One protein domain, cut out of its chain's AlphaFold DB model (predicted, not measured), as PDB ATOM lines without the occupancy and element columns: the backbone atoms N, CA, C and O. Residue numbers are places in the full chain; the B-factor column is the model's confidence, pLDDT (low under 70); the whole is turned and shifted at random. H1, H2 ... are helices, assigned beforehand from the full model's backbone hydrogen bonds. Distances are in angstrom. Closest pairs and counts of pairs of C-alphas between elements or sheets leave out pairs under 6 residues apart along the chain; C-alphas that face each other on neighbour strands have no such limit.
ATOM      1  N   ILE A  54      10.841  -8.104   0.570       92.19
ATOM      2  CA  ILE A  54      10.018  -6.900   0.735       92.19
ATOM      3  C   ILE A  54       9.600  -6.776   2.197       92.19
ATOM      4  O   ILE A  54       9.065  -7.711   2.792       92.19
ATOM      5  N   LEU A  55       9.818  -5.589   2.750       89.25
ATOM      6  CA  LEU A  55       9.332  -5.177   4.058       89.25
ATOM      7  C   LEU A  55       8.416  -3.974   3.821       89.25
ATOM      8  O   LEU A  55       8.894  -2.856   3.643       89.25
ATOM      9  N   ASP A  56       7.111  -4.225   3.709       85.19
ATOM     10  CA  ASP A  56       6.141  -3.173   3.403       85.19
ATOM     11  C   ASP A  56       5.783  -2.369   4.661       85.19
ATOM     12  O   ASP A  56       5.467  -2.926   5.711       85.19
ATOM     13  N   GLU A  57       5.838  -1.044   4.546       92.31
ATOM     14  CA  GLU A  57       5.488  -0.104   5.605       92.31
ATOM     15  C   GLU A  57       4.975   1.195   4.976       92.31
ATOM     16  O   GLU A  57       5.665   1.868   4.200       92.31
ATOM     17  N   ARG A  58       3.746   1.564   5.338       90.44
ATOM     18  CA  ARG A  58       3.027   2.707   4.770       90.44
ATOM     19  C   ARG A  58       3.620   4.030   5.241       90.44
ATOM     20  O   ARG A  58       3.699   4.984   4.463       90.44
ATOM     21  N   PHE A  59       4.021   4.106   6.505       94.62
ATOM     22  CA  PHE A  59       4.438   5.358   7.122       94.62
ATOM     23  C   PHE A  59       5.923   5.629   6.878       94.62
ATOM     24  O   PHE A  59       6.778   4.838   7.269       94.62
ATOM     25  N   LEU A  60       6.243   6.788   6.283       93.56
ATOM     26  CA  LEU A  60       7.624   7.158   5.943       93.56
ATOM     27  C   LEU A  60       8.565   7.082   7.153       93.56
ATOM     28  O   LEU A  60       9.629   6.489   7.040       93.56
ATOM     29  N   ALA A  61       8.158   7.622   8.305       93.88
ATOM     30  CA  ALA A  61       8.986   7.607   9.510       93.88
ATOM     31  C   ALA A  61       9.357   6.179   9.941       93.88
ATOM     32  O   ALA A  61      10.518   5.896  10.222       93.88
ATOM     33  N   LYS A  62       8.388   5.257   9.924       94.00
ATOM     34  CA  LYS A  62       8.637   3.848  10.244       94.00
ATOM     35  C   LYS A  62       9.521   3.182   9.197       94.00
ATOM     36  O   LYS A  62      10.424   2.446   9.562       94.00
ATOM     37  N   ARG A  63       9.311   3.478   7.912       94.69
ATOM     38  CA  ARG A  63      10.133   2.942   6.819       94.69
ATOM     39  C   ARG A  63      11.596   3.384   6.918       94.69
ATOM     40  O   ARG A  63      12.469   2.548   6.731       94.69
ATOM     41  N   LEU A  64      11.855   4.647   7.266       94.50
ATOM     42  CA  LEU A  64      13.211   5.164   7.499       94.50
ATOM     43  C   LEU A  64      13.877   4.489   8.706       94.50
ATOM     44  O   LEU A  64      15.029   4.079   8.628       94.50
ATOM     45  N   ILE A  65      13.144   4.313   9.813       93.12
ATOM     46  CA  ILE A  65      13.655   3.590  10.989       93.12
ATOM     47  C   ILE A  65      13.967   2.132  10.632       93.12
ATOM     48  O   ILE A  65      15.039   1.636  10.969       93.12
ATOM     49  N   SER A  66      13.058   1.463   9.921       92.75
ATOM     50  CA  SER A  66      13.255   0.093   9.453       92.75
ATOM     51  C   SER A  66      14.485  -0.016   8.559       92.75
ATOM     52  O   SER A  66      15.310  -0.885   8.804       92.75
ATOM     53  N   GLU A  67      14.659   0.867   7.575       94.81
ATOM     54  CA  GLU A  67      15.846   0.886   6.711       94.81
ATOM     55  C   GLU A  67      17.138   0.928   7.540       94.81
ATOM     56  O   GLU A  67      17.977   0.043   7.388       94.81
ATOM     57  N   MET A  68      17.252   1.851   8.501       94.88
ATOM     58  CA  MET A  68      18.432   1.939   9.373       94.88
ATOM     59  C   MET A  68      18.659   0.674  10.212       94.88
ATOM     60  O   MET A  68      19.795   0.216  10.348       94.88
ATOM     61  N   ILE A  69      17.590   0.099  10.775       92.88
ATOM     62  CA  ILE A  69      17.661  -1.149  11.546       92.88
ATOM     63  C   ILE A  69      18.166  -2.286  10.659       92.88
ATOM     64  O   ILE A  69      19.109  -2.978  11.033       92.88
ATOM     65  N   TYR A  70      17.577  -2.466   9.476       93.31
ATOM     66  CA  TYR A  70      17.950  -3.549   8.574       93.31
ATOM     67  C   TYR A  70      19.356  -3.374   8.006       93.31
ATOM     68  O   TYR A  70      20.026  -4.386   7.845       93.31
ATOM     69  N   ILE A  71      19.838  -2.141   7.799       94.81
ATOM     70  CA  ILE A  71      21.248  -1.866   7.475       94.81
ATOM     71  C   ILE A  71      22.169  -2.343   8.608       94.81
ATOM     72  O   ILE A  71      23.149  -3.041   8.365       94.81
ATOM     73  N   LYS A  72      21.851  -2.018   9.868       93.12
ATOM     74  CA  LYS A  72      22.664  -2.440  11.026       93.12
ATOM     75  C   LYS A  72      22.637  -3.944  11.295       93.12
ATOM     76  O   LYS A  72      23.538  -4.442  11.960       93.12
ATOM     77  N   LEU A  73      21.614  -4.647  10.815       91.50
ATOM     78  CA  LEU A  73      21.485  -6.098  10.948       91.50
ATOM     79  C   LEU A  73      22.189  -6.877   9.822       91.50
ATOM     80  O   LEU A  73      22.207  -8.106   9.872       91.50
ATOM     81  N   GLN A  74      22.752  -6.207   8.812       92.12
ATOM     82  CA  GLN A  74      23.504  -6.878   7.749       92.12
ATOM     83  C   GLN A  74      24.815  -7.450   8.298       92.12
ATOM     84  O   GLN A  74      25.569  -6.749   8.966       92.12
ATOM     85  N   GLU A  75      25.120  -8.701   7.956       92.00
ATOM     86  CA  GLU A  75      26.421  -9.307   8.263       92.00
ATOM     87  C   GLU A  75      27.527  -8.693   7.388       92.00
ATOM     88  O   GLU A  75      28.527  -8.201   7.897       92.00
ATOM     89  N   ASN A  76      27.288  -8.636   6.071       93.44
ATOM     90  CA  ASN A  76      28.175  -8.036   5.073       93.44
ATOM     91  C   ASN A  76      27.415  -6.952   4.284       93.44
ATOM     92  O   ASN A  76      26.979  -7.170   3.154       93.44
ATOM     93  N   GLY A  77      27.161  -5.803   4.913       94.50
ATOM     94  CA  GLY A  77      26.376  -4.710   4.325       94.50
ATOM     95  C   GLY A  77      27.168  -3.818   3.361       94.50
ATOM     96  O   GLY A  77      28.308  -3.458   3.640       94.50
ATOM     97  N   LEU A  78      26.545  -3.435   2.241       95.62
ATOM     98  CA  LEU A  78      27.082  -2.474   1.263       95.62
ATOM     99  C   LEU A  78      26.720  -1.016   1.574       95.62
ATOM    100  O   LEU A  78      27.326  -0.101   1.022       95.62
ATOM    101  N   ASN A  79      25.695  -0.793   2.394       96.88
ATOM    102  CA  ASN A  79      25.227   0.538   2.762       96.88
ATOM    103  C   ASN A  79      26.311   1.356   3.477       96.88
ATOM    104  O   ASN A  79      27.171   0.812   4.174       96.88
ATOM    105  N   LEU A  80      26.254   2.681   3.338       92.75
ATOM    106  CA  LEU A  80      27.203   3.568   4.001       92.75
ATOM    107  C   LEU A  80      26.799   3.751   5.466       92.75
ATOM    108  O   LEU A  80      25.621   3.809   5.801       92.75
ATOM    109  N   GLN A  81      27.769   3.919   6.370       86.62
ATOM    110  CA  GLN A  81      27.454   4.131   7.793       86.62
ATOM    111  C   GLN A  81      26.638   5.413   8.035       86.62
ATOM    112  O   GLN A  81      25.816   5.447   8.954       86.62
ATOM    113  N   ILE A  82      26.815   6.430   7.181       90.88
ATOM    114  CA  ILE A  82      26.031   7.674   7.210       90.88
ATOM    115  C   ILE A  82      24.534   7.434   6.978       90.88
ATOM    116  O   ILE A  82      23.721   8.175   7.517       90.88
ATOM    117  N   ASP A  83      24.150   6.343   6.301       90.25
ATOM    118  CA  ASP A  83      22.741   5.976   6.080       90.25
ATOM    119  C   ASP A  83      22.014   5.644   7.398       90.25
ATOM    120  O   ASP A  83      20.798   5.473   7.425       90.25
ATOM    121  N   THR A  84      22.754   5.540   8.508       93.56
ATOM    122  CA  THR A  84      22.241   5.163   9.832       93.56
ATOM    123  C   THR A  84      22.531   6.187  10.926       93.56
ATOM    124  O   THR A  84      22.298   5.899  12.098       93.56
ATOM    125  N   GLU A  85      23.022   7.380  10.581       92.19
ATOM    126  CA  GLU A  85      23.457   8.392  11.561       92.19
ATOM    127  C   GLU A  85      22.340   8.837  12.520       92.19
ATOM    128  O   GLU A  85      22.595   9.184  13.672       92.19
ATOM    129  N   SER A  86      21.087   8.773  12.063       91.69
ATOM    130  CA  SER A  86      19.911   9.137  12.857       91.69
ATOM    131  C   SER A  86      19.494   8.057  13.867       91.69
ATOM    132  O   SER A  86      18.614   8.300  14.697       91.69
ATOM    133  N   LEU A  87      20.102   6.866  13.835       91.25
ATOM    134  CA  LEU A  87      19.832   5.797  14.793       91.25
ATOM    135  C   LEU A  87      20.812   5.879  15.969       91.25
ATOM    136  O   LEU A  87      21.974   5.491  15.868       91.25
ATOM    137  N   HIS A  88      20.325   6.352  17.118       91.25
ATOM    138  CA  HIS A  88      21.161   6.531  18.305       91.25
ATOM    139  C   HIS A  88      21.797   5.210  18.781       91.25
ATOM    140  O   HIS A  88      21.122   4.182  18.891       91.25
ATOM    141  N   ASN A  89      23.078   5.260  19.164       86.88
ATOM    142  CA  ASN A  89      23.895   4.089  19.524       86.88
ATOM    143  C   ASN A  89      23.297   3.203  20.628       86.88
ATOM    144  O   ASN A  89      23.507   1.991  20.630       86.88
ATOM    145  N   VAL A  90      22.521   3.787  21.546       88.38
ATOM    146  CA  VAL A  90      21.798   3.022  22.577       88.38
ATOM    147  C   VAL A  90      20.918   1.954  21.930       88.38
ATOM    148  O   VAL A  90      20.985   0.804  22.348       88.38
ATOM    149  N   TYR A  91      20.177   2.283  20.869       87.44
ATOM    150  CA  TYR A  91      19.319   1.324  20.168       87.44
ATOM    151  C   TYR A  91      20.120   0.249  19.437       87.44
ATOM    152  O   TYR A  91      19.704  -0.908  19.444       87.44
ATOM    153  N   ILE A  92      21.289   0.597  18.884       86.38
ATOM    154  CA  ILE A  92      22.173  -0.355  18.192       86.38
ATOM    155  C   ILE A  92      22.525  -1.529  19.113       86.38
ATOM    156  O   ILE A  92      22.454  -2.682  18.693       86.38
ATOM    157  N   SER A  93      22.807  -1.256  20.392       87.12
ATOM    158  CA  SER A  93      23.136  -2.297  21.378       87.12
ATOM    159  C   SER A  93      21.995  -3.293  21.658       87.12
ATOM    160  O   SER A  93      22.244  -4.400  22.137       87.12
ATOM    161  N   PHE A  94      20.747  -2.928  21.345       88.19
ATOM    162  CA  PHE A  94      19.579  -3.793  21.515       88.19
ATOM    163  C   PHE A  94      19.201  -4.560  20.246       88.19
ATOM    164  O   PHE A  94      18.495  -5.557  20.359       88.19
ATOM    165  N   LEU A  95      19.673  -4.153  19.062       87.38
ATOM    166  CA  LEU A  95      19.284  -4.784  17.793       87.38
ATOM    167  C   LEU A  95      19.537  -6.300  17.744       87.38
ATOM    168  O   LEU A  95      18.628  -7.011  17.319       87.38
ATOM    169  N   PRO A  96      20.676  -6.840  18.233       82.12
ATOM    170  CA  PRO A  96      20.901  -8.287  18.224       82.12
ATOM    171  C   PRO A  96      19.863  -9.076  19.034       82.12
ATOM    172  O   PRO A  96      19.653 -10.257  18.782       82.12
ATOM    173  N   LYS A  97      19.196  -8.431  20.000       81.19
ATOM    174  CA  LYS A  97      18.157  -9.046  20.836       81.19
ATOM    175  C   LYS A  97      16.794  -9.116  20.145       81.19
ATOM    176  O   LYS A  97      15.914  -9.768  20.676       81.19
ATOM    177  N   LEU A  98      16.610  -8.443  19.005       73.31
ATOM    178  CA  LEU A  98      15.370  -8.488  18.215       73.31
ATOM    179  C   LEU A  98      15.313  -9.691  17.262       73.31
ATOM    180  O   LEU A  98      14.285  -9.924  16.633       73.31
ATOM    181  N   LEU A  99      16.426 -10.414  17.111       64.12
ATOM    182  CA  LEU A  99      16.526 -11.620  16.287       64.12
ATOM    183  C   LEU A  99      16.172 -12.908  17.061       64.12
ATOM    184  O   LEU A  99      16.214 -13.988  16.473       64.12
ATOM    185  N   TYR A 100      15.818 -12.781  18.347       44.56
ATOM    186  CA  TYR A 100      15.363 -13.839  19.257       44.56
ATOM    187  C   TYR A 100      14.003 -13.465  19.853       44.56
ATOM    188  O   TYR A 100      13.242 -14.399  20.183       44.56
TER     189      TYR A 100
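Overview. This is residues 54 to 100 of the 100 residues of an uncharacterized protein of Ooceraea biroi (UniProt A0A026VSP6). One helix, H1, makes a straight stem, and the rest of the printed part winds as an open loop round its later end, with the short helices H2, H3 and H4 strung along that loop. Before H1, residues 54 to 59 lead in, turning near Arg 58 at the end of the stem away from the short helices. The printed part has 47 residues with four named helices, H1, H2, H3 and H4 in that order along the chain, and no named strand; its class is all helix. It is compact, with a radius of gyration of the C-alphas of 10.8 A, and the C-alphas span 26 by 26 by 21 A along their three main axes.

Along the chain. Start at Ile 54, with its C-alpha at (10.018, -6.900, 0.735), and go on to C-alpha 60 at (7.624, 7.158, 5.943), where H1 begins. H1 is the longest helix, residues 60 to 72, and runs 18.6 A from its first to its last C-alpha, ending at (22.664, -2.440, 11.026). Further on you find H2 at residues 81 to 84, 5.7 A long, and H3 at residues 89 to 92, 4.9 A long. Then comes H4, residues 95 to 99, 7.5 A long, whose last C-alpha is at (16.526, -11.620, 16.287).

Arrangement. Look first at residues 68 to 72 of H1, for with these alone it touches H2; the closest C-alphas, those of Met 68 and Thr 84, are 5.0 A apart. H3 is close to H1 but not clearly touching, with the C-alphas of Lys 72 and Ile 92 the closest at 7.5 A. H4 too is close to H1 but not clearly touching; here the closest C-alphas are those of Ile 69 and Leu 95, 7.4 A apart. H2 is apart from H3 and from H4, while H3 and H4 meet only through their link. In the backbone of H1 every O i to N i+4 pair is within hydrogen-bond range; in H4 it is 0 of 1, with 1 of 2 O i to N i+3 pairs within range, and H2 and H3 are too short for an O i to N i+4 pair.

Size, cuts and confidence. The two C-alphas farthest apart are those of Arg 58 and Asn 76, at 27.3 A. From Ile 54 to Tyr 100, the chain's last residue, the C-alphas are 20.5 A apart. The printed part has no cut. The link from H1 to H2 is short, with 8 residues, the links from H2 to H3 and from H3 to H4 are tight, and no link is long. The mean pLDDT of the printed part is 89.3; look for values under 70 at residues 99 to 100, of which Leu 99 belongs to H4.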